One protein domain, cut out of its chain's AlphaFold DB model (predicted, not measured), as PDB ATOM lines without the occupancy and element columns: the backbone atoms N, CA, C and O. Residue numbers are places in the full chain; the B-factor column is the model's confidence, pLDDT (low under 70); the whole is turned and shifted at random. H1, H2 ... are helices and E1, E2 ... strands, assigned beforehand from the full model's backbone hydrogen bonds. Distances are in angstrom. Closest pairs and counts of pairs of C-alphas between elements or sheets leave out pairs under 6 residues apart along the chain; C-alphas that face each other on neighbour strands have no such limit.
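AT A GLANCE: This is residues 41 to 198 of the 380 residues of an uncharacterized protein of Nesterenkonia xinjiangensis (UniProt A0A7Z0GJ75). Look first for a twisted slab of four parallel strands between helices: H2 and H6 cover one face, with H7 packed on their far side, and H5 covers the other face. H4 lies beyond the strands' last residues, and residues 41 to 49 and 59 to 66 stick out from the body. The 158 printed residues hold seven named helices and four named strands in the order H1 E1 H2 E2 H3 E3 H4 H5 E4 H6 H7; the sheet runs E3 E2 E1 E4. The class is mixed, helices and strands; the whole is compact, with a radius of gyration of the C-alphas of 16.2 A and spans of 50 by 37 by 26 A.

IN THESE COORDINATES: Residues 41 to 64 hold no named element. Find C-alpha 65 at (148.026, 155.054, 153.128), where H1 begins and runs to 68. E1 is residues 72 to 76, 12.7 A; H2 82 to 99, 25.6 A; E2 103 to 108, 16.4 A; H3 114 to 117; E3 122 to 125; H4 129 to 136. H5, 141 to 155, is 20.9 A long; E4 is 157 to 161; H6, 166 to 180, is 21.3 A. H7, 184 to 197, is 20.1 A and ends at C-alpha 197, (157.852, 182.520, 171.114).

HOW THE PARTS SIT: Start at the sheet, only just strongly twisted, with C-alphas up to 4.4 A off its plane. N 106 and O 122 are 2.8 A apart between E2 and E3, N 75 and O 105 2.8 A between E1 and E2, N 161 and O 74 2.8 A between E4 and E1. Three layers, helices on both faces, come from H2 and H6 on one face and H5 on the opposite face. H2 runs along the strands at a height over the sheet of 10.3 A, H5 at 7.9 A. E1, H2, E2 and E2, H3, E3 are strand-helix-strand units, parallel neighbours with a helix between; E3, H4 H5, E4 is a split one, with E2 E1 between its strands; the three crossovers are right-handed. H2, the hub, forms with H6 and H7 a bundle, helices side by side. H2 and H7 touch, C-alphas of Ala 87 and Ala 194 closest at 4.1 A, a shallow tilt of 18 degrees, opposite ways. H2 and H6 touch at Leu 88 and Val 169, C-alphas 6.3 A apart. H6 and H7 are a helical hairpin. H3 touches H2 and only grazes the sheet. H1 and H4 are not on it. Every O i to N i+4 pair is within hydrogen-bond range in H2, H4, H5, H6 and H7; H1 and H3 are too short for one.

THE WHOLE: The farthest C-alphas, of Gly 41 and Glu 184, are 51.3 A apart. The printed part has no cut, and the links between named elements are tight. Mean pLDDT of the printed part is 72.8; it is under 70 at residues 41 to 67, 79, 109 to 116, 126 to 148 and 151.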
ATOM      1  N   GLY A  41     148.406 151.484 189.674       46.72
ATOM      2  CA  GLY A  41     148.561 151.046 191.060       46.72
ATOM      3  C   GLY A  41     148.924 152.163 192.045       46.72
ATOM      4  O   GLY A  41     148.469 152.123 193.185       46.72
ATOM      5  N   ARG A  42     149.716 153.164 191.632       39.09
ATOM      6  CA  ARG A  42     150.196 154.232 192.532       39.09
ATOM      7  C   ARG A  42     149.356 155.507 192.512       39.09
ATOM      8  O   ARG A  42     149.244 156.160 193.545       39.09
ATOM      9  N   HIS A  43     148.761 155.848 191.375       41.81
ATOM     10  CA  HIS A  43     148.046 157.115 191.200       41.81
ATOM     11  C   HIS A  43     146.525 156.944 191.018       41.81
ATOM     12  O   HIS A  43     145.805 157.919 190.815       41.81
ATOM     13  N   GLY A  44     146.020 155.709 191.128       43.44
ATOM     14  CA  GLY A  44     144.621 155.366 190.874       43.44
ATOM     15  C   GLY A  44     144.273 155.370 189.380       43.44
ATOM     16  O   GLY A  44     145.019 155.879 188.545       43.44
ATOM     17  N   GLU A  45     143.108 154.818 189.024       42.97
ATOM     18  CA  GLU A  45     142.664 154.718 187.618       42.97
ATOM     19  C   GLU A  45     142.530 156.084 186.915       42.97
ATOM     20  O   GLU A  45     142.569 156.147 185.688       42.97
ATOM     21  N   LYS A  46     142.427 157.179 187.683       38.66
ATOM     22  CA  LYS A  46     142.144 158.531 187.185       38.66
ATOM     23  C   LYS A  46     143.362 159.375 186.789       38.66
ATOM     24  O   LYS A  46     143.192 160.365 186.089       38.66
ATOM     25  N   VAL A  47     144.587 159.028 187.187       35.25
ATOM     26  CA  VAL A  47     145.771 159.842 186.814       35.25
ATOM     27  C   VAL A  47     146.336 159.441 185.452       35.25
ATOM     28  O   VAL A  47     146.957 160.252 184.777       35.25
ATOM     29  N   LEU A  48     146.028 158.231 184.976       34.41
ATOM     30  CA  LEU A  48     146.214 157.870 183.565       34.41
ATOM     31  C   LEU A  48     145.071 158.360 182.671       34.41
ATOM     32  O   LEU A  48     145.207 158.333 181.455       34.41
ATOM     33  N   THR A  49     144.004 158.904 183.265       36.91
ATOM     34  CA  THR A  49     143.241 159.986 182.642       36.91
ATOM     35  C   THR A  49     143.855 161.344 183.003       36.91
ATOM     36  O   THR A  49     143.151 162.286 183.347       36.91
ATOM     37  N   VAL A  50     145.163 161.532 182.763       33.38
ATOM     38  CA  VAL A  50     145.487 162.671 181.892       33.38
ATOM     39  C   VAL A  50     144.577 162.419 180.711       33.38
ATOM     40  O   VAL A  50     144.739 161.372 180.089       33.38
ATOM     41  N   ALA A  51     143.547 163.245 180.493       32.88
ATOM     42  CA  ALA A  51     142.788 163.167 179.257       32.88
ATOM     43  C   ALA A  51     143.849 163.025 178.180       32.88
ATOM     44  O   ALA A  51     144.652 163.947 178.017       32.88
ATOM     45  N   SER A  52     143.971 161.835 177.585       32.91
ATOM     46  CA  SER A  52     144.948 161.625 176.548       32.91
ATOM     47  C   SER A  52     144.481 162.609 175.506       32.91
ATOM     48  O   SER A  52     143.441 162.415 174.878       32.91
ATOM     49  N   THR A  53     145.147 163.753 175.402       31.75
ATOM     50  CA  THR A  53     144.689 164.757 174.453       31.75
ATOM     51  C   THR A  53     145.066 164.371 173.045       31.75
ATOM     52  O   THR A  53     144.945 165.195 172.158       31.75
ATOM     53  N   MET A  54     145.437 163.110 172.836       28.14
ATOM     54  CA  MET A  54     144.743 162.244 171.901       28.14
ATOM     55  C   MET A  54     144.905 160.792 172.378       28.14
ATOM     56  O   MET A  54     145.963 160.442 172.904       28.14
ATOM     57  N   ASP A  55     143.885 159.945 172.185       29.12
ATOM     58  CA  ASP A  55     144.133 158.522 171.912       29.12
ATOM     59  C   ASP A  55     145.372 158.443 171.018       29.12
ATOM     60  O   ASP A  55     145.447 159.249 170.089       29.12
ATOM     61  N   PHE A  56     146.325 157.535 171.272       36.84
ATOM     62  CA  PHE A  56     147.362 157.155 170.298       36.84
ATOM     63  C   PHE A  56     146.838 157.410 168.887       36.84
ATOM     64  O   PHE A  56     145.881 156.724 168.523       36.84
ATOM     65  N   ALA A  57     147.356 158.465 168.226       33.06
ATOM     66  CA  ALA A  57     146.730 159.172 167.100       33.06
ATOM     67  C   ALA A  57     145.636 158.326 166.454       33.06
ATOM     68  O   ALA A  57     146.008 157.282 165.916       33.06
ATOM     69  N   PRO A  58     144.339 158.688 166.545       32.28
ATOM     70  CA  PRO A  58     143.249 157.742 166.389       32.28
ATOM     71  C   PRO A  58     143.508 156.880 165.164       32.28
ATOM     72  O   PRO A  58     143.311 157.316 164.028       32.28
ATOM     73  N   LEU A  59     143.884 155.620 165.410       38.38
ATOM     74  CA  LEU A  59     143.823 154.554 164.412       38.38
ATOM     75  C   LEU A  59     142.403 154.479 163.799       38.38
ATOM     76  O   LEU A  59     142.200 153.809 162.793       38.38
ATOM     77  N   GLY A  60     141.423 155.184 164.386       36.69
ATOM     78  CA  GLY A  60     140.049 155.342 163.922       36.69
ATOM     79  C   GLY A  60     139.788 156.415 162.855       36.69
ATOM     80  O   GLY A  60     138.734 156.346 162.228       36.69
ATOM     81  N   THR A  61     140.699 157.356 162.567       41.53
ATOM     82  CA  THR A  61     140.630 158.069 161.277       41.53
ATOM     83  C   THR A  61     141.612 157.400 160.346       41.53
ATOM     84  O   THR A  61     142.815 157.606 160.464       41.53
ATOM     85  N   LEU A  62     141.093 156.570 159.440       44.72
ATOM     86  CA  LEU A  62     141.848 156.008 158.328       44.72
ATOM     87  C   LEU A  62     142.444 157.168 157.520       44.72
ATOM     88  O   LEU A  62     141.827 157.679 156.585       44.72
ATOM     89  N   ARG A  63     143.634 157.630 157.911       55.94
ATOM     90  CA  ARG A  63     144.428 158.516 157.075       55.94
ATOM     91  C   ARG A  63     144.777 157.703 155.824       55.94
ATOM     92  O   ARG A  63     145.032 156.499 155.935       55.94
ATOM     93  N   PRO A  64     144.756 158.316 154.632       59.00
ATOM     94  CA  PRO A  64     145.152 157.627 153.411       59.00
ATOM     95  C   PRO A  64     146.512 156.943 153.607       59.00
ATOM     96  O   PRO A  64     147.372 157.502 154.283       59.00
ATOM     97  N   GLN A  65     146.734 155.761 153.023       61.53
ATOM     98  CA  GLN A  65     148.026 155.054 153.128       61.53
ATOM     99  C   GLN A  65     149.220 155.955 152.775       61.53
ATOM    100  O   GLN A  65     150.252 155.889 153.435       61.53
ATOM    101  N   THR A  66     149.028 156.877 151.831       68.56
ATOM    102  CA  THR A  66     150.013 157.892 151.433       68.56
ATOM    103  C   THR A  66     150.480 158.790 152.580       68.56
ATOM    104  O   THR A  66     151.605 159.274 152.552       68.56
ATOM    105  N   PHE A  67     149.673 158.993 153.626       69.25
ATOM    106  CA  PHE A  67     150.095 159.710 154.830       69.25
ATOM    107  C   PHE A  67     151.170 158.933 155.596       69.25
ATOM    108  O   PHE A  67     152.149 159.521 156.045       69.25
ATOM    109  N   TYR A  68     151.027 157.611 155.716       71.12
ATOM    110  CA  TYR A  68     152.000 156.758 156.405       71.12
ATOM    111  C   TYR A  68     153.296 156.556 155.608       71.12
ATOM    112  O   TYR A  68     154.309 156.170 156.187       71.12
ATOM    113  N   GLU A  69     153.284 156.865 154.312       81.31
ATOM    114  CA  GLU A  69     154.472 156.886 153.451       81.31
ATOM    115  C   GLU A  69     155.300 158.167 153.617       81.31
ATOM    116  O   GLU A  69     156.470 158.200 153.230       81.31
ATOM    117  N   LEU A  70     154.729 159.219 154.219       85.56
ATOM    118  CA  LEU A  70     155.462 160.455 154.467       85.56
ATOM    119  C   LEU A  70     156.606 160.215 155.462       85.56
ATOM    120  O   LEU A  70     156.410 159.522 156.476       85.56
ATOM    121  N   PRO A  71     157.777 160.833 155.225       91.12
ATOM    122  CA  PRO A  71     158.898 160.738 156.138       91.12
ATOM    123  C   PRO A  71     158.554 161.340 157.500       91.12
ATOM    124  O   PRO A  71     157.731 162.251 157.615       91.12
ATOM    125  N   VAL A  72     159.214 160.840 158.540       88.31
ATOM    126  CA  VAL A  72     158.992 161.295 159.913       88.31
ATOM    127  C   VAL A  72     160.080 162.276 160.333       88.31
ATOM    128  O   VAL A  72     161.271 161.974 160.251       88.31
ATOM    129  N   VAL A  73     159.662 163.436 160.826       91.56
ATOM    130  CA  VAL A  73     160.500 164.367 161.579       91.56
ATOM    131  C   VAL A  73     160.209 164.141 163.062       91.56
ATOM    132  O   VAL A  73     159.065 164.215 163.507       91.56
ATOM    133  N   MET A  74     161.251 163.820 163.823       90.50
ATOM    134  CA  MET A  74     161.181 163.567 165.256       90.50
ATOM    135  C   MET A  74     161.771 164.743 166.031       90.50
ATOM    136  O   MET A  74     162.920 165.115 165.799       90.50
ATOM    137  N   ALA A  75     161.016 165.303 166.971       90.94
ATOM    138  CA  ALA A  75     161.472 166.354 167.873       90.94
ATOM    139  C   ALA A  75     161.657 165.805 169.292       90.94
ATOM    140  O   ALA A  75     160.698 165.362 169.918       90.94
ATOM    141  N   VAL A  76     162.879 165.854 169.816       87.38
ATOM    142  CA  VAL A  76     163.211 165.461 171.188       87.38
ATOM    143  C   VAL A  76     163.148 166.698 172.078       87.38
ATOM    144  O   VAL A  76     164.043 167.541 172.080       87.38
ATOM    145  N   MET A  77     162.056 166.802 172.830       80.94
ATOM    146  CA  MET A  77     161.678 167.964 173.635       80.94
ATOM    147  C   MET A  77     161.724 167.691 175.143       80.94
ATOM    148  O   MET A  77     161.187 168.467 175.940       80.94
ATOM    149  N   THR A  78     162.393 166.611 175.552       73.75
ATOM    150  CA  THR A  78     162.632 166.285 176.962       73.75
ATOM    151  C   THR A  78     163.471 167.346 177.664       73.75
ATOM    152  O   THR A  78     164.504 167.776 177.132       73.75
ATOM    153  N   ARG A  79     163.077 167.744 178.878       68.31
ATOM    154  CA  ARG A  79     163.770 168.749 179.705       68.31
ATOM    155  C   ARG A  79     163.954 170.102 179.003       68.31
ATOM    156  O   ARG A  79     164.858 170.862 179.348       68.31
ATOM    157  N   ARG A  80     163.131 170.412 177.995       73.88
ATOM    158  CA  ARG A  80     163.167 171.696 177.270       73.88
ATOM    159  C   ARG A  80     162.203 172.711 177.889       73.88
ATOM    160  O   ARG A  80     161.263 172.351 178.598       73.88
ATOM    161  N   SER A  81     162.455 174.001 177.662       73.38
ATOM    162  CA  SER A  81     161.589 175.072 178.166       73.38
ATOM    163  C   SER A  81     160.270 175.141 177.391       73.38
ATOM    164  O   SER A  81     160.196 174.738 176.230       73.38
ATOM    165  N   ALA A  82     159.238 175.721 178.009       71.81
ATOM    166  CA  ALA A  82     157.960 175.963 177.341       71.81
ATOM    167  C   ALA A  82     158.117 176.875 176.109       71.81
ATOM    168  O   ALA A  82     157.481 176.637 175.089       71.81
ATOM    169  N   SER A  83     159.030 177.851 176.160       76.50
ATOM    170  CA  SER A  83     159.360 178.710 175.015       76.50
ATOM    171  C   SER A  83     159.967 177.934 173.844       76.50
ATOM    172  O   SER A  83     159.580 178.157 172.702       76.50
ATOM    173  N   LEU A  84     160.855 176.964 174.105       83.25
ATOM    174  CA  LEU A  84     161.392 176.088 173.056       83.25
ATOM    175  C   LEU A  84     160.300 175.176 172.481       83.25
ATOM    176  O   LEU A  84     160.238 174.992 171.266       83.25
ATOM    177  N   HIS A  85     159.410 174.648 173.332       80.50
ATOM    178  CA  HIS A  85     158.228 173.892 172.893       80.50
ATOM    179  C   HIS A  85     157.332 174.734 171.986       80.50
ATOM    180  O   HIS A  85     156.984 174.287 170.896       80.50
ATOM    181  N   ALA A  86     156.997 175.957 172.395       84.19
ATOM    182  CA  ALA A  86     156.146 176.864 171.636       84.19
ATOM    183  C   ALA A  86     156.777 177.268 170.301       84.19
ATOM    184  O   ALA A  86     156.124 177.170 169.260       84.19
ATOM    185  N   ALA A  87     158.048 177.672 170.321       88.44
ATOM    186  CA  ALA A  87     158.766 178.123 169.140       88.44
ATOM    187  C   ALA A  87     158.887 177.019 168.088       88.44
ATOM    188  O   ALA A  87     158.537 177.239 166.929       88.44
ATOM    189  N   LEU A  88     159.324 175.821 168.494       92.81
ATOM    190  CA  LEU A  88     159.462 174.700 167.569       92.81
ATOM    191  C   LEU A  88     158.096 174.241 167.048       92.81
ATOM    192  O   LEU A  88     157.945 174.059 165.843       92.81
ATOM    193  N   THR A  89     157.101 174.096 167.931       89.88
ATOM    194  CA  THR A  89     155.777 173.586 167.543       89.88
ATOM    195  C   THR A  89     155.106 174.499 166.525       89.88
ATOM    196  O   THR A  89     154.743 174.041 165.446       89.88
ATOM    197  N   ARG A  90     155.024 175.807 166.806       90.75
ATOM    198  CA  ARG A  90     154.387 176.779 165.901       90.75
ATOM    199  C   ARG A  90     155.086 176.855 164.545       90.75
ATOM    200  O   ARG A  90     154.427 176.879 163.510       90.75
ATOM    201  N   ALA A  91     156.418 176.897 164.546       93.62
ATOM    202  CA  ALA A  91     157.186 177.057 163.318       93.62
ATOM    203  C   ALA A  91     157.136 175.808 162.428       93.62
ATOM    204  O   ALA A  91     156.917 175.912 161.221       93.62
ATOM    205  N   VAL A  92     157.323 174.625 163.018       94.25
ATOM    206  CA  VAL A  92     157.313 173.359 162.275       94.25
ATOM    207  C   VAL A  92     155.910 173.022 161.787       94.25
ATOM    208  O   VAL A  92     155.777 172.503 160.680       94.25
ATOM    209  N   GLU A  93     154.871 173.367 162.549       93.38
ATOM    210  CA  GLU A  93     153.491 173.121 162.139       93.38
ATOM    211  C   GLU A  93     153.115 173.902 160.881       93.38
ATOM    212  O   GLU A  93     152.622 173.307 159.928       93.38
ATOM    213  N   ILE A  94     153.456 175.191 160.804       92.50
ATOM    214  CA  ILE A  94     153.226 175.976 159.584       92.50
ATOM    215  C   ILE A  94     153.957 175.376 158.379       92.50
ATOM    216  O   ILE A  94     153.409 175.326 157.276       92.50
ATOM    217  N   ILE A  95     155.192 174.900 158.567       92.94
ATOM    218  CA  ILE A  95     155.929 174.241 157.484       92.94
ATOM    219  C   ILE A  95     155.222 172.942 157.072       92.94
ATOM    220  O   ILE A  95     155.110 172.654 155.877       92.94
ATOM    221  N   ARG A  96     154.733 172.161 158.038       93.00
ATOM    222  CA  ARG A  96     154.024 170.902 157.798       93.00
ATOM    223  C   ARG A  96     152.714 171.131 157.048       93.00
ATOM    224  O   ARG A  96     152.507 170.492 156.022       93.00
ATOM    225  N   GLU A  97     151.877 172.063 157.500       89.25
ATOM    226  CA  GLU A  97     150.600 172.410 156.862       89.25
ATOM    227  C   GLU A  97     150.785 172.979 155.453       89.25
ATOM    228  O   GLU A  97     149.979 172.723 154.564       89.25
ATOM    229  N   ALA A  98     151.856 173.740 155.217       87.38
ATOM    230  CA  ALA A  98     152.107 174.326 153.905       87.38
ATOM    231  C   ALA A  98     152.656 173.315 152.885       87.38
ATOM    232  O   ALA A  98     152.461 173.492 151.682       87.38
ATOM    233  N   THR A  99     153.379 172.288 153.341       90.12
ATOM    234  CA  THR A  99     154.096 171.355 152.452       90.12
ATOM    235  C   THR A  99     153.460 169.974 152.364       90.12
ATOM    236  O   THR A  99     153.665 169.290 151.364       90.12
ATOM    237  N   TYR A 100     152.728 169.541 153.397       87.69
ATOM    238  CA  TYR A 100     152.238 168.168 153.577       87.69
ATOM    239  C   TYR A 100     153.323 167.097 153.347       87.69
ATOM    240  O   TYR A 100     153.029 165.970 152.953       87.69
ATOM    241  N   ALA A 101     154.594 167.449 153.571       87.94
ATOM    242  CA  ALA A 101     155.735 166.652 153.123       87.94
ATOM    243  C   ALA A 101     156.259 165.666 154.176       87.94
ATOM    244  O   ALA A 101     157.120 164.849 153.862       87.94
ATOM    245  N   PHE A 102     155.795 165.751 155.423       91.56
ATOM    246  CA  PHE A 102     156.280 164.918 156.521       91.56
ATOM    247  C   PHE A 102     155.232 164.754 157.622       91.56
ATOM    248  O   PHE A 102     154.262 165.509 157.718       91.56
ATOM    249  N   ARG A 103     155.466 163.767 158.485       89.56
ATOM    250  CA  ARG A 103     154.748 163.554 159.746       89.56
ATOM    251  C   ARG A 103     155.619 163.955 160.925       89.56
ATOM    252  O   ARG A 103     156.841 163.833 160.857       89.56
ATOM    253  N   MET A 104     154.977 164.380 162.007       89.00
ATOM    254  CA  MET A 104     155.657 164.767 163.239       89.00
ATOM    255  C   MET A 104     155.476 163.727 164.336       89.00
ATOM    256  O   MET A 104     154.358 163.296 164.623       89.00
ATOM    257  N   VAL A 105     156.597 163.386 164.970       85.56
ATOM    258  CA  VAL A 105     156.648 162.684 166.253       85.56
ATOM    259  C   VAL A 105     157.373 163.584 167.244       85.56
ATOM    260  O   VAL A 105     158.466 164.065 166.953       85.56
ATOM    261  N   VAL A 106     156.802 163.818 168.417       86.12
ATOM    262  CA  VAL A 106     157.468 164.532 169.506       86.12
ATOM    263  C   VAL A 106     157.714 163.574 170.655       86.12
ATOM    264  O   VAL A 106     156.797 162.915 171.124       86.12
ATOM    265  N   VAL A 107     158.962 163.502 171.104       81.69
ATOM    266  CA  VAL A 107     159.340 162.773 172.309       81.69
ATOM    267  C   VAL A 107     159.524 163.786 173.430       81.69
ATOM    268  O   VAL A 107     160.352 164.689 173.311       81.69
ATOM    269  N   THR A 108     158.760 163.689 174.512       76.06
ATOM    270  CA  THR A 108     158.794 164.684 175.596       76.06
ATOM    271  C   THR A 108     158.563 164.049 176.955       76.06
ATOM    272  O   THR A 108     157.951 162.997 177.037       76.06
ATOM    273  N   ASP A 109     159.042 164.696 178.014       66.88
ATOM    274  CA  ASP A 109     158.739 164.395 179.416       66.88
ATOM    275  C   ASP A 109     157.551 165.203 179.962       66.88
ATOM    276  O   ASP A 109     157.091 164.960 181.075       66.88
ATOM    277  N   VAL A 110     157.019 166.134 179.161       65.44
ATOM    278  CA  VAL A 110     155.880 166.995 179.501       65.44
ATOM    279  C   VAL A 110     154.785 166.834 178.435       65.44
ATOM    280  O   VAL A 110     154.600 167.716 177.593       65.44
ATOM    281  N   PRO A 111     154.034 165.716 178.434       59.09
ATOM    282  CA  PRO A 111     153.012 165.443 177.417       59.09
ATOM    283  C   PRO A 111     151.842 166.437 177.485       59.09
ATOM    284  O   PRO A 111     151.104 166.612 176.520       59.09
ATOM    285  N   THR A 112     151.696 167.137 178.611       56.56
ATOM    286  CA  THR A 112     150.693 168.183 178.839       56.56
ATOM    287  C   THR A 112     151.096 169.558 178.300       56.56
ATOM    288  O   THR A 112     150.337 170.513 178.466       56.56
ATOM    289  N   SER A 113     152.258 169.682 177.648       63.75
ATOM    290  CA  SER A 113     152.745 170.939 177.070       63.75
ATOM    291  C   SER A 113     151.690 171.573 176.158       63.75
ATOM    292  O   SER A 113     151.315 170.997 175.133       63.75
ATOM    293  N   ALA A 114     151.197 172.763 176.529       67.56
ATOM    294  CA  ALA A 114     150.108 173.431 175.816       67.56
ATOM    295  C   ALA A 114     150.378 173.594 174.307       67.56
ATOM    296  O   ALA A 114     149.484 173.257 173.535       67.56
ATOM    297  N   PRO A 115     151.586 173.988 173.847       69.69
ATOM    298  CA  PRO A 115     151.895 174.024 172.418       69.69
ATOM    299  C   PRO A 115     151.687 172.681 171.708       69.69
ATOM    300  O   PRO A 115     151.039 172.637 170.667       69.69
ATOM    301  N   VAL A 116     152.164 171.578 172.290       69.75
ATOM    302  CA  VAL A 116     152.054 170.234 171.695       69.75
ATOM    303  C   VAL A 116     150.596 169.775 171.609       69.75
ATOM    304  O   VAL A 116     150.210 169.122 170.648       69.75
ATOM    305  N   ARG A 117     149.752 170.170 172.567       71.38
ATOM    306  CA  ARG A 117     148.319 169.829 172.568       71.38
ATOM    307  C   ARG A 117     147.504 170.551 171.494       71.38
ATOM    308  O   ARG A 117     146.364 170.167 171.252       71.38
ATOM    309  N   THR A 118     148.051 171.603 170.883       71.19
ATOM    310  CA  THR A 118     147.347 172.364 169.834       71.19
ATOM    311  C   THR A 118     147.501 171.765 168.438       71.19
ATOM    312  O   THR A 118     146.863 172.249 167.508       71.19
ATOM    313  N   VAL A 119     148.314 170.716 168.286       75.38
ATOM    314  CA  VAL A 119     148.647 170.098 166.996       75.38
ATOM    315  C   VAL A 119     148.302 168.608 166.978       75.38
ATOM    316  O   VAL A 119     148.216 167.966 168.022       75.38
ATOM    317  N   ASP A 120     148.133 168.028 165.786       76.94
ATOM    318  CA  ASP A 120     147.791 166.607 165.598       76.94
ATOM    319  C   ASP A 120     149.025 165.680 165.516       76.94
ATOM    320  O   ASP A 120     149.036 164.674 164.802       76.94
ATOM    321  N   TRP A 121     150.097 166.031 166.229       83.69
ATOM    322  CA  TRP A 121     151.363 165.296 166.197       83.69
ATOM    323  C   TRP A 121     151.284 163.994 166.997       83.69
ATOM    324  O   TRP A 121     150.560 163.885 167.984       83.69
ATOM    325  N   THR A 122     152.084 163.000 166.604       80.38
ATOM    326  CA  THR A 122     152.275 161.802 167.432       80.38
ATOM    327  C   THR A 122     153.142 162.168 168.634       80.38
ATOM    328  O   THR A 122     154.217 162.737 168.453       80.38
ATOM    329  N   VAL A 123     152.698 161.847 169.848       75.94
ATOM    330  CA  VAL A 123     153.422 162.157 171.090       75.94
ATOM    331  C   VAL A 123     153.913 160.862 171.727       75.94
ATOM    332  O   VAL A 123     153.121 159.982 172.038       75.94
ATOM    333  N   GLU A 124     155.220 160.773 171.938       73.88
ATOM    334  CA  GLU A 124     155.892 159.725 172.697       73.88
ATOM    335  C   GLU A 124     156.310 160.303 174.057       73.88
ATOM    336  O   GLU A 124     157.042 161.296 174.126       73.88
ATOM    337  N   HIS A 125     155.837 159.708 175.150       70.38
ATOM    338  CA  HIS A 125     156.116 160.204 176.498       70.38
ATOM    339  C   HIS A 125     157.302 159.462 177.117       70.38
ATOM    340  O   HIS A 125     157.279 158.242 177.257       70.38
ATOM    341  N   LEU A 126     158.328 160.213 177.517       64.38
ATOM    342  CA  LEU A 126     159.416 159.731 178.364       64.38
ATOM    343  C   LEU A 126     159.136 160.111 179.815       64.38
ATOM    344  O   LEU A 126     158.805 161.255 180.110       64.38
ATOM    345  N   LEU A 127     159.308 159.172 180.739       59.62
ATOM    346  CA  LEU A 127     159.220 159.495 182.160       59.62
ATOM    347  C   LEU A 127     160.314 160.491 182.560       59.62
ATOM    348  O   LEU A 127     161.468 160.372 182.143       59.62
ATOM    349  N   GLY A 128     159.945 161.465 183.391       56.97
ATOM    350  CA  GLY A 128     160.895 162.419 183.939       56.97
ATOM    351  C   GLY A 128     161.847 161.768 184.944       56.97
ATOM    352  O   GLY A 128     161.551 160.736 185.542       56.97
ATOM    353  N   GLU A 129     162.988 162.417 185.182       49.47
ATOM    354  CA  GLU A 129     164.047 161.937 186.082       49.47
ATOM    355  C   GLU A 129     163.558 161.575 187.488       49.47
ATOM    356  O   GLU A 129     163.967 160.561 188.040       49.47
ATOM    357  N   ALA A 130     162.674 162.378 188.073       52.50
ATOM    358  CA  ALA A 130     162.176 162.106 189.417       52.50
ATOM    359  C   ALA A 130     161.192 160.933 189.455       52.50
ATOM    360  O   ALA A 130     161.189 160.169 190.415       52.50
ATOM    361  N   ASP A 131     160.386 160.777 188.404       54.97
ATOM    362  CA  ASP A 131     159.443 159.667 188.307       54.97
ATOM    363  C   ASP A 131     160.230 158.367 188.108       54.97
ATOM    364  O   ASP A 131     159.932 157.346 188.723       54.97
ATOM    365  N   TRP A 132     161.321 158.432 187.337       54.75
ATOM    366  CA  TRP A 132     162.258 157.329 187.161       54.75
ATOM    367  C   TRP A 132     163.039 156.986 188.431       54.75
ATOM    368  O   TRP A 132     163.150 155.816 188.795       54.75
ATOM    369  N   ALA A 133     163.559 157.990 189.140       52.16
ATOM    370  CA  ALA A 133     164.275 157.795 190.397       52.16
ATOM    371  C   ALA A 133     163.370 157.150 191.460       52.16
ATOM    372  O   ALA A 133     163.816 156.265 192.187       52.16
ATOM    373  N   ALA A 134     162.087 157.523 191.499       53.25
ATOM    374  CA  ALA A 134     161.091 156.892 192.362       53.25
ATOM    375  C   ALA A 134     160.759 155.442 191.957       53.25
ATOM    376  O   ALA A 134     160.365 154.643 192.805       53.25
ATOM    377  N   LEU A 135     160.905 155.104 190.672       49.53
ATOM    378  CA  LEU A 135     160.611 153.784 190.109       49.53
ATOM    379  C   LEU A 135     161.756 152.783 190.260       49.53
ATOM    380  O   LEU A 135     161.510 151.613 190.545       49.53
ATOM    381  N   GLN A 136     162.987 153.224 190.005       52.72
ATOM    382  CA  GLN A 136     164.128 152.323 189.835       52.72
ATOM    383  C   GLN A 136     165.325 152.662 190.723       52.72
ATOM    384  O   GLN A 136     166.255 151.869 190.787       52.72
ATOM    385  N   GLY A 137     165.334 153.810 191.414       49.78
ATOM    386  CA  GLY A 137     166.486 154.244 192.216       49.78
ATOM    387  C   GLY A 137     167.777 154.453 191.405       49.78
ATOM    388  O   GLY A 137     168.842 154.647 191.986       49.78
ATOM    389  N   GLU A 138     167.688 154.412 190.075       51.34
ATOM    390  CA  GLU A 138     168.808 154.442 189.136       51.34
ATOM    391  C   GLU A 138     168.734 155.662 188.207       51.34
ATOM    392  O   GLU A 138     167.708 156.336 188.087       51.34
ATOM    393  N   ASN A 139     169.850 155.956 187.538       53.34
ATOM    394  CA  ASN A 139     169.928 157.017 186.541       53.34
ATOM    395  C   ASN A 139     169.058 156.657 185.323       53.34
ATOM    396  O   ASN A 139     169.278 155.631 184.690       53.34
ATOM    397  N   TRP A 140     168.112 157.526 184.971       60.78
ATOM    398  CA  TRP A 140     167.210 157.371 183.822       60.78
ATOM    399  C   TRP A 140     167.908 157.534 182.464       60.78
ATOM    400  O   TRP A 140     167.372 157.128 181.434       60.78
ATOM    401  N   LEU A 141     169.101 158.138 182.445       57.44
ATOM    402  CA  LEU A 141     169.795 158.523 181.218       57.44
ATOM    403  C   LEU A 141     170.046 157.353 180.244       57.44
ATOM    404  O   LEU A 141     169.767 157.538 179.060       57.44
ATOM    405  N   PRO A 142     170.516 156.161 180.674       58.31
ATOM    406  CA  PRO A 142     170.678 155.023 179.769       58.31
ATOM    407  C   PRO A 142     169.346 154.583 179.150       58.31
ATOM    408  O   PRO A 142     169.261 154.400 177.939       58.31
ATOM    409  N   ALA A 143     168.282 154.519 179.955       60.56
ATOM    410  CA  ALA A 143     166.957 154.129 179.485       60.56
ATOM    411  C   ALA A 143     166.362 155.143 178.499       60.56
ATOM    412  O   ALA A 143     165.753 154.752 177.508       60.56
ATOM    413  N   ALA A 144     166.576 156.444 178.710       64.44
ATOM    414  CA  ALA A 144     166.146 157.455 177.749       64.44
ATOM    415  C   ALA A 144     166.894 157.371 176.421       64.44
ATOM    416  O   ALA A 144     166.281 157.575 175.377       64.44
ATOM    417  N   VAL A 145     168.191 157.056 176.437       64.44
ATOM    418  CA  VAL A 145     168.957 156.842 175.201       64.44
ATOM    419  C   VAL A 145     168.412 155.632 174.442       64.44
ATOM    420  O   VAL A 145     168.087 155.760 173.261       64.44
ATOM    421  N   ASP A 146     168.217 154.500 175.120       66.12
ATOM    422  CA  ASP A 146     167.677 153.281 174.505       66.12
ATOM    423  C   ASP A 146     166.247 153.484 173.976       66.12
ATOM    424  O   ASP A 146     165.914 153.042 172.872       66.12
ATOM    425  N   HIS A 147     165.405 154.211 174.716       66.19
ATOM    426  CA  HIS A 147     164.036 154.533 174.306       66.19
ATOM    427  C   HIS A 147     164.009 155.490 173.117       66.19
ATOM    428  O   HIS A 147     163.248 155.278 172.176       66.19
ATOM    429  N   LEU A 148     164.855 156.523 173.106       66.50
ATOM    430  CA  LEU A 148     164.982 157.426 171.961       66.50
ATOM    431  C   LEU A 148     165.449 156.672 170.715       66.50
ATOM    432  O   LEU A 148     164.930 156.904 169.620       66.50
ATOM    433  N   GLU A 149     166.387 155.736 170.862       70.25
ATOM    434  CA  GLU A 149     166.805 154.875 169.761       70.25
ATOM    435  C   GLU A 149     165.689 153.947 169.278       70.25
ATOM    436  O   GLU A 149     165.506 153.795 168.065       70.25
ATOM    437  N   TRP A 150     164.942 153.339 170.200       78.25
ATOM    438  CA  TRP A 150     163.777 152.524 169.877       78.25
ATOM    439  C   TRP A 150     162.724 153.346 169.132       78.25
ATOM    440  O   TRP A 150     162.314 152.945 168.043       78.25
ATOM    441  N   ALA A 151     162.360 154.523 169.645       64.31
ATOM    442  CA  ALA A 151     161.375 155.412 169.041       64.31
ATOM    443  C   ALA A 151     161.826 155.814 167.633       64.31
ATOM    444  O   ALA A 151     161.067 155.706 166.670       64.31
ATOM    445  N   ARG A 152     163.096 156.206 167.472       76.31
ATOM    446  CA  ARG A 152     163.669 156.549 166.163       76.31
ATOM    447  C   ARG A 152     163.499 155.408 165.156       76.31
ATOM    448  O   ARG A 152     163.162 155.669 164.001       76.31
ATOM    449  N   ARG A 153     163.740 154.162 165.582       72.31
ATOM    450  CA  ARG A 153     163.607 152.960 164.741       72.31
ATOM    451  C   ARG A 153     162.144 152.621 164.452       72.31
ATOM    452  O   ARG A 153     161.828 152.360 163.299       72.31
ATOM    453  N   GLN A 154     161.269 152.661 165.455       77.31
ATOM    454  CA  GLN A 154     159.848 152.334 165.310       77.31
ATOM    455  C   GLN A 154     159.112 153.306 164.403       77.31
ATOM    456  O   GLN A 154     158.382 152.898 163.505       77.31
ATOM    457  N   TYR A 155     159.339 154.601 164.605       75.94
ATOM    458  CA  TYR A 155     158.688 155.629 163.805       75.94
ATOM    459  C   TYR A 155     159.393 155.872 162.463       75.94
ATOM    460  O   TYR A 155     158.858 156.585 161.620       75.94
ATOM    461  N   GLY A 156     160.583 155.302 162.238       81.56
ATOM    462  CA  GLY A 156     161.344 155.507 161.002       81.56
ATOM    463  C   GLY A 156     161.765 156.967 160.802       81.56
ATOM    464  O   GLY A 156     161.651 157.506 159.698       81.56
ATOM    465  N   ALA A 157     162.216 157.631 161.872       83.56
ATOM    466  CA  ALA A 157     162.553 159.052 161.839       83.56
ATOM    467  C   ALA A 157     163.660 159.344 160.812       83.56
ATOM    468  O   ALA A 157     164.787 158.855 160.916       83.56
ATOM    469  N   SER A 158     163.316 160.164 159.821       87.38
ATOM    470  CA  SER A 158     164.194 160.625 158.743       87.38
ATOM    471  C   SER A 158     165.013 161.849 159.155       87.38
ATOM    472  O   SER A 158     166.128 162.044 158.678       87.38
ATOM    473  N   LEU A 159     164.470 162.662 160.061       88.31
ATOM    474  CA  LEU A 159     165.125 163.832 160.632       88.31
ATOM    475  C   LEU A 159     164.876 163.852 162.137       88.31
ATOM    476  O   LEU A 159     163.744 163.661 162.570       88.31
ATOM    477  N   VAL A 160     165.924 164.104 162.921       87.88
ATOM    478  CA  VAL A 160     165.826 164.272 164.376       87.88
ATOM    479  C   VAL A 160     166.266 165.686 164.749       87.88
ATOM    480  O   VAL A 160     167.321 166.159 164.304       87.88
ATOM    481  N   LEU A 161     165.435 166.346 165.549       90.69
ATOM    482  CA  LEU A 161     165.632 167.675 166.116       90.69
ATOM    483  C   LEU A 161     165.752 167.526 167.631       90.69
ATOM    484  O   LEU A 161     164.974 166.791 168.237       90.69
ATOM    485  N   ALA A 162     166.711 168.207 168.242       85.88
ATOM    486  CA  ALA A 162     166.921 168.160 169.688       85.88
ATOM    487  C   ALA A 162     167.430 169.522 170.181       85.88
ATOM    488  O   ALA A 162     168.552 169.609 170.683       85.88
ATOM    489  N   PRO A 163     166.651 170.602 169.993       83.00
ATOM    490  CA  PRO A 163     167.135 171.946 170.256       83.00
ATOM    491  C   PRO A 163     167.412 172.150 171.744       83.00
ATOM    492  O   PRO A 163     166.564 171.866 172.589       83.00
ATOM    493  N   GLU A 164     168.596 172.659 172.065       77.19
ATOM    494  CA  GLU A 164     169.019 173.013 173.425       77.19
ATOM    495  C   GLU A 164     168.979 174.521 173.669       77.19
ATOM    496  O   GLU A 164     168.926 174.958 174.818       77.19
ATOM    497  N   SER A 165     168.959 175.319 172.597       79.88
ATOM    498  CA  SER A 165     168.969 176.777 172.663       79.88
ATOM    499  C   SER A 165     168.018 177.429 171.645       79.88
ATOM    500  O   SER A 165     167.634 176.793 170.656       79.88
ATOM    501  N   PRO A 166     167.651 178.709 171.853       80.88
ATOM    502  CA  PRO A 166     166.893 179.506 170.883       80.88
ATOM    503  C   PRO A 166     167.524 179.538 169.482       80.88
ATOM    504  O   PRO A 166     166.827 179.414 168.474       80.88
ATOM    505  N   GLU A 167     168.848 179.651 169.400       85.94
ATOM    506  CA  GLU A 167     169.590 179.674 168.135       85.94
ATOM    507  C   GLU A 167     169.484 178.327 167.419       85.94
ATOM    508  O   GLU A 167     169.288 178.274 166.202       85.94
ATOM    509  N   GLN A 168     169.555 177.230 168.180       86.25
ATOM    510  CA  GLN A 168     169.407 175.889 167.633       86.25
ATOM    511  C   GLN A 168     167.986 175.632 167.122       86.25
ATOM    512  O   GLN A 168     167.844 174.979 166.094       86.25
ATOM    513  N   VAL A 169     166.946 176.197 167.750       90.94
ATOM    514  CA  VAL A 169     165.570 176.128 167.217       90.94
ATOM    515  C   VAL A 169     165.485 176.753 165.831       90.94
ATOM    516  O   VAL A 169     164.922 176.149 164.923       90.94
ATOM    517  N   LEU A 170     166.071 177.936 165.629       91.19
ATOM    518  CA  LEU A 170     166.064 178.591 164.318       91.19
ATOM    519  C   LEU A 170     166.843 177.784 163.268       91.19
ATOM    520  O   LEU A 170     166.398 177.671 162.124       91.19
ATOM    521  N   ALA A 171     167.968 177.180 163.658       90.06
ATOM    522  CA  ALA A 171     168.717 176.276 162.790       90.06
ATOM    523  C   ALA A 171     167.912 175.010 162.443       90.06
ATOM    524  O   ALA A 171     167.893 174.583 161.289       90.06
ATOM    525  N   ASP A 172     167.204 174.434 163.412       92.62
ATOM    526  CA  ASP A 172     166.359 173.257 163.221       92.62
ATOM    527  C   ASP A 172     165.151 173.561 162.327       92.62
ATOM    528  O   ASP A 172     164.837 172.766 161.442       92.62
ATOM    529  N   ILE A 173     164.546 174.746 162.445       93.81
ATOM    530  CA  ILE A 173     163.508 175.221 161.518       93.81
ATOM    531  C   ILE A 173     164.060 175.290 160.093       93.81
ATOM    532  O   ILE A 173     163.436 174.768 159.170       93.81
ATOM    533  N   ALA A 174     165.253 175.863 159.901       93.00
ATOM    534  CA  ALA A 174     165.905 175.906 158.592       93.00
ATOM    535  C   ALA A 174     166.170 174.498 158.027       93.00
ATOM    536  O   ALA A 174     165.936 174.258 156.840       93.00
ATOM    537  N   ARG A 175     166.593 173.548 158.873       94.12
ATOM    538  CA  ARG A 175     166.784 172.139 158.489       94.12
ATOM    539  C   ARG A 175     165.475 171.480 158.061       94.12
ATOM    540  O   ARG A 175     165.465 170.816 157.029       94.12
ATOM    541  N   VAL A 176     164.385 171.682 158.804       95.00
ATOM    542  CA  VAL A 176     163.050 171.176 158.440       95.00
ATOM    543  C   VAL A 176     162.587 171.779 157.118       95.00
ATOM    544  O   VAL A 176     162.116 171.054 156.250       95.00
ATOM    545  N   GLY A 177     162.784 173.082 156.927       92.81
ATOM    546  CA  GLY A 177     162.474 173.771 155.680       92.81
ATOM    547  C   GLY A 177     163.211 173.220 154.468       92.81
ATOM    548  O   GLY A 177     162.608 172.962 153.429       92.81
ATOM    549  N   ALA A 178     164.519 173.002 154.606       92.88
ATOM    550  CA  ALA A 178     165.326 172.387 153.558       92.88
ATOM    551  C   ALA A 178     164.889 170.939 153.287       92.88
ATOM    552  O   ALA A 178     164.799 170.522 152.132       92.88
ATOM    553  N   PHE A 179     164.572 170.193 154.348       92.19
ATOM    554  CA  PHE A 179     164.094 168.816 154.279       92.19
ATOM    555  C   PHE A 179     162.762 168.692 153.525       92.19
ATOM    556  O   PHE A 179     162.624 167.824 152.665       92.19
ATOM    557  N   SER A 180     161.807 169.587 153.790       92.62
ATOM    558  CA  SER A 180     160.480 169.602 153.157       92.62
ATOM    559  C   SER A 180     160.410 170.417 151.863       92.62
ATOM    560  O   SER A 180     159.367 170.436 151.211       92.62
ATOM    561  N   ARG A 181     161.507 171.089 151.478       93.25
ATOM    562  CA  ARG A 181     161.564 172.059 150.367       93.25
ATOM    563  C   ARG A 181     160.511 173.166 150.509       93.25
ATOM    564  O   ARG A 181     159.853 173.541 149.539       93.25
ATOM    565  N   ALA A 182     160.349 173.673 151.726       92.50
ATOM    566  CA  ALA A 182     159.375 174.709 152.032       92.50
ATOM    567  C   ALA A 182     159.652 176.009 151.247       92.50
ATOM    568  O   ALA A 182     160.812 176.418 151.125       92.50
ATOM    569  N   PRO A 183     158.610 176.702 150.746       94.19
ATOM    570  CA  PRO A 183     158.772 177.999 150.096       94.19
ATOM    571  C   PRO A 183     159.394 179.041 151.031       94.19
ATOM    572  O   PRO A 183     159.085 179.079 152.221       94.19
ATOM    573  N   GLU A 184     160.186 179.962 150.482       92.81
ATOM    574  CA  GLU A 184     160.883 180.999 151.261       92.81
ATOM    575  C   GLU A 184     159.933 181.835 152.135       92.81
ATOM    576  O   GLU A 184     160.244 182.128 153.286       92.81
ATOM    577  N   LYS A 185     158.729 182.144 151.635       93.88
ATOM    578  CA  LYS A 185     157.705 182.864 152.407       93.88
ATOM    579  C   LYS A 185     157.226 182.082 153.636       93.88
ATOM    580  O   LYS A 185     156.960 182.671 154.674       93.88
ATOM    581  N   ILE A 186     157.111 180.760 153.527       94.50
ATOM    582  CA  ILE A 186     156.743 179.901 154.660       94.50
ATOM    583  C   ILE A 186     157.894 179.860 155.662       94.50
ATOM    584  O   ILE A 186     157.673 179.951 156.866       94.50
ATOM    585  N   MET A 187     159.129 179.803 155.162       95.44
ATOM    586  CA  MET A 187     160.330 179.826 155.990       95.44
ATOM    587  C   MET A 187     160.488 181.124 156.779       95.44
ATOM    588  O   MET A 187     160.824 181.075 157.962       95.44
ATOM    589  N   SER A 188     160.223 182.277 156.162       91.62
ATOM    590  CA  SER A 188     160.286 183.562 156.857       91.62
ATOM    591  C   SER A 188     159.218 183.669 157.947       91.62
ATOM    592  O   SER A 188     159.553 184.034 159.073       91.62
ATOM    593  N   THR A 189     157.975 183.264 157.660       93.94
ATOM    594  CA  THR A 189     156.886 183.229 158.650       93.94
ATOM    595  C   THR A 189     157.187 182.271 159.804       93.94
ATOM    596  O   THR A 189     157.016 182.638 160.965       93.94
ATOM    597  N   ALA A 190     157.686 181.066 159.518       91.31
ATOM    598  CA  ALA A 190     158.048 180.094 160.548       91.31
ATOM    599  C   ALA A 190     159.152 180.630 161.476       91.31
ATOM    600  O   ALA A 190     159.046 180.530 162.699       91.31
ATOM    601  N   ALA A 191     160.189 181.257 160.910       90.06
ATOM    602  CA  ALA A 191     161.257 181.871 161.693       90.06
ATOM    603  C   ALA A 191     160.758 183.050 162.545       90.06
ATOM    604  O   ALA A 191     161.223 183.236 163.667       90.06
ATOM    605  N   GLU A 192     159.818 183.849 162.040       90.94
ATOM    606  CA  GLU A 192     159.217 184.954 162.789       90.94
ATOM    607  C   GLU A 192     158.389 184.460 163.981       90.94
ATOM    608  O   GLU A 192     158.602 184.927 165.099       90.94
ATOM    609  N   LEU A 193     157.535 183.452 163.786       89.00
ATOM    610  CA  LEU A 193     156.766 182.845 164.878       89.00
ATOM    611  C   LEU A 193     157.656 182.215 165.945       89.00
ATOM    612  O   LEU A 193     157.360 182.318 167.135       89.00
ATOM    613  N   ALA A 194     158.753 181.580 165.530       89.12
ATOM    614  CA  ALA A 194     159.731 181.064 166.472       89.12
ATOM    615  C   ALA A 194     160.336 182.194 167.307       89.12
ATOM    616  O   ALA A 194     160.346 182.093 168.526       89.12
ATOM    617  N   ARG A 195     160.770 183.299 166.685       87.06
ATOM    618  CA  ARG A 195     161.328 184.450 167.416       87.06
ATOM    619  C   ARG A 195     160.332 185.075 168.389       87.06
ATOM    620  O   ARG A 195     160.742 185.432 169.479       87.06
ATOM    621  N   GLN A 196     159.052 185.164 168.028       85.12
ATOM    622  CA  GLN A 196     158.004 185.682 168.918       85.12
ATOM    623  C   GLN A 196     157.767 184.790 170.148       85.12
ATOM    624  O   GLN A 196     157.344 185.276 171.192       85.12
ATOM    625  N   ALA A 197     158.000 183.481 170.021       77.50
ATOM    626  CA  ALA A 197     157.852 182.520 171.114       77.50
ATOM    627  C   ALA A 197     159.143 182.323 171.930       77.50
ATOM    628  O   ALA A 197     159.101 181.794 173.045       77.50
ATOM    629  N   LEU A 198     160.293 182.709 171.376       78.69
ATOM    630  CA  LEU A 198     161.577 182.676 172.060       78.69
ATOM    631  C   LEU A 198     161.748 183.949 172.904       78.69
ATOM    632  O   LEU A 198     161.334 185.026 172.485       78.69
TER     633      LEU A 198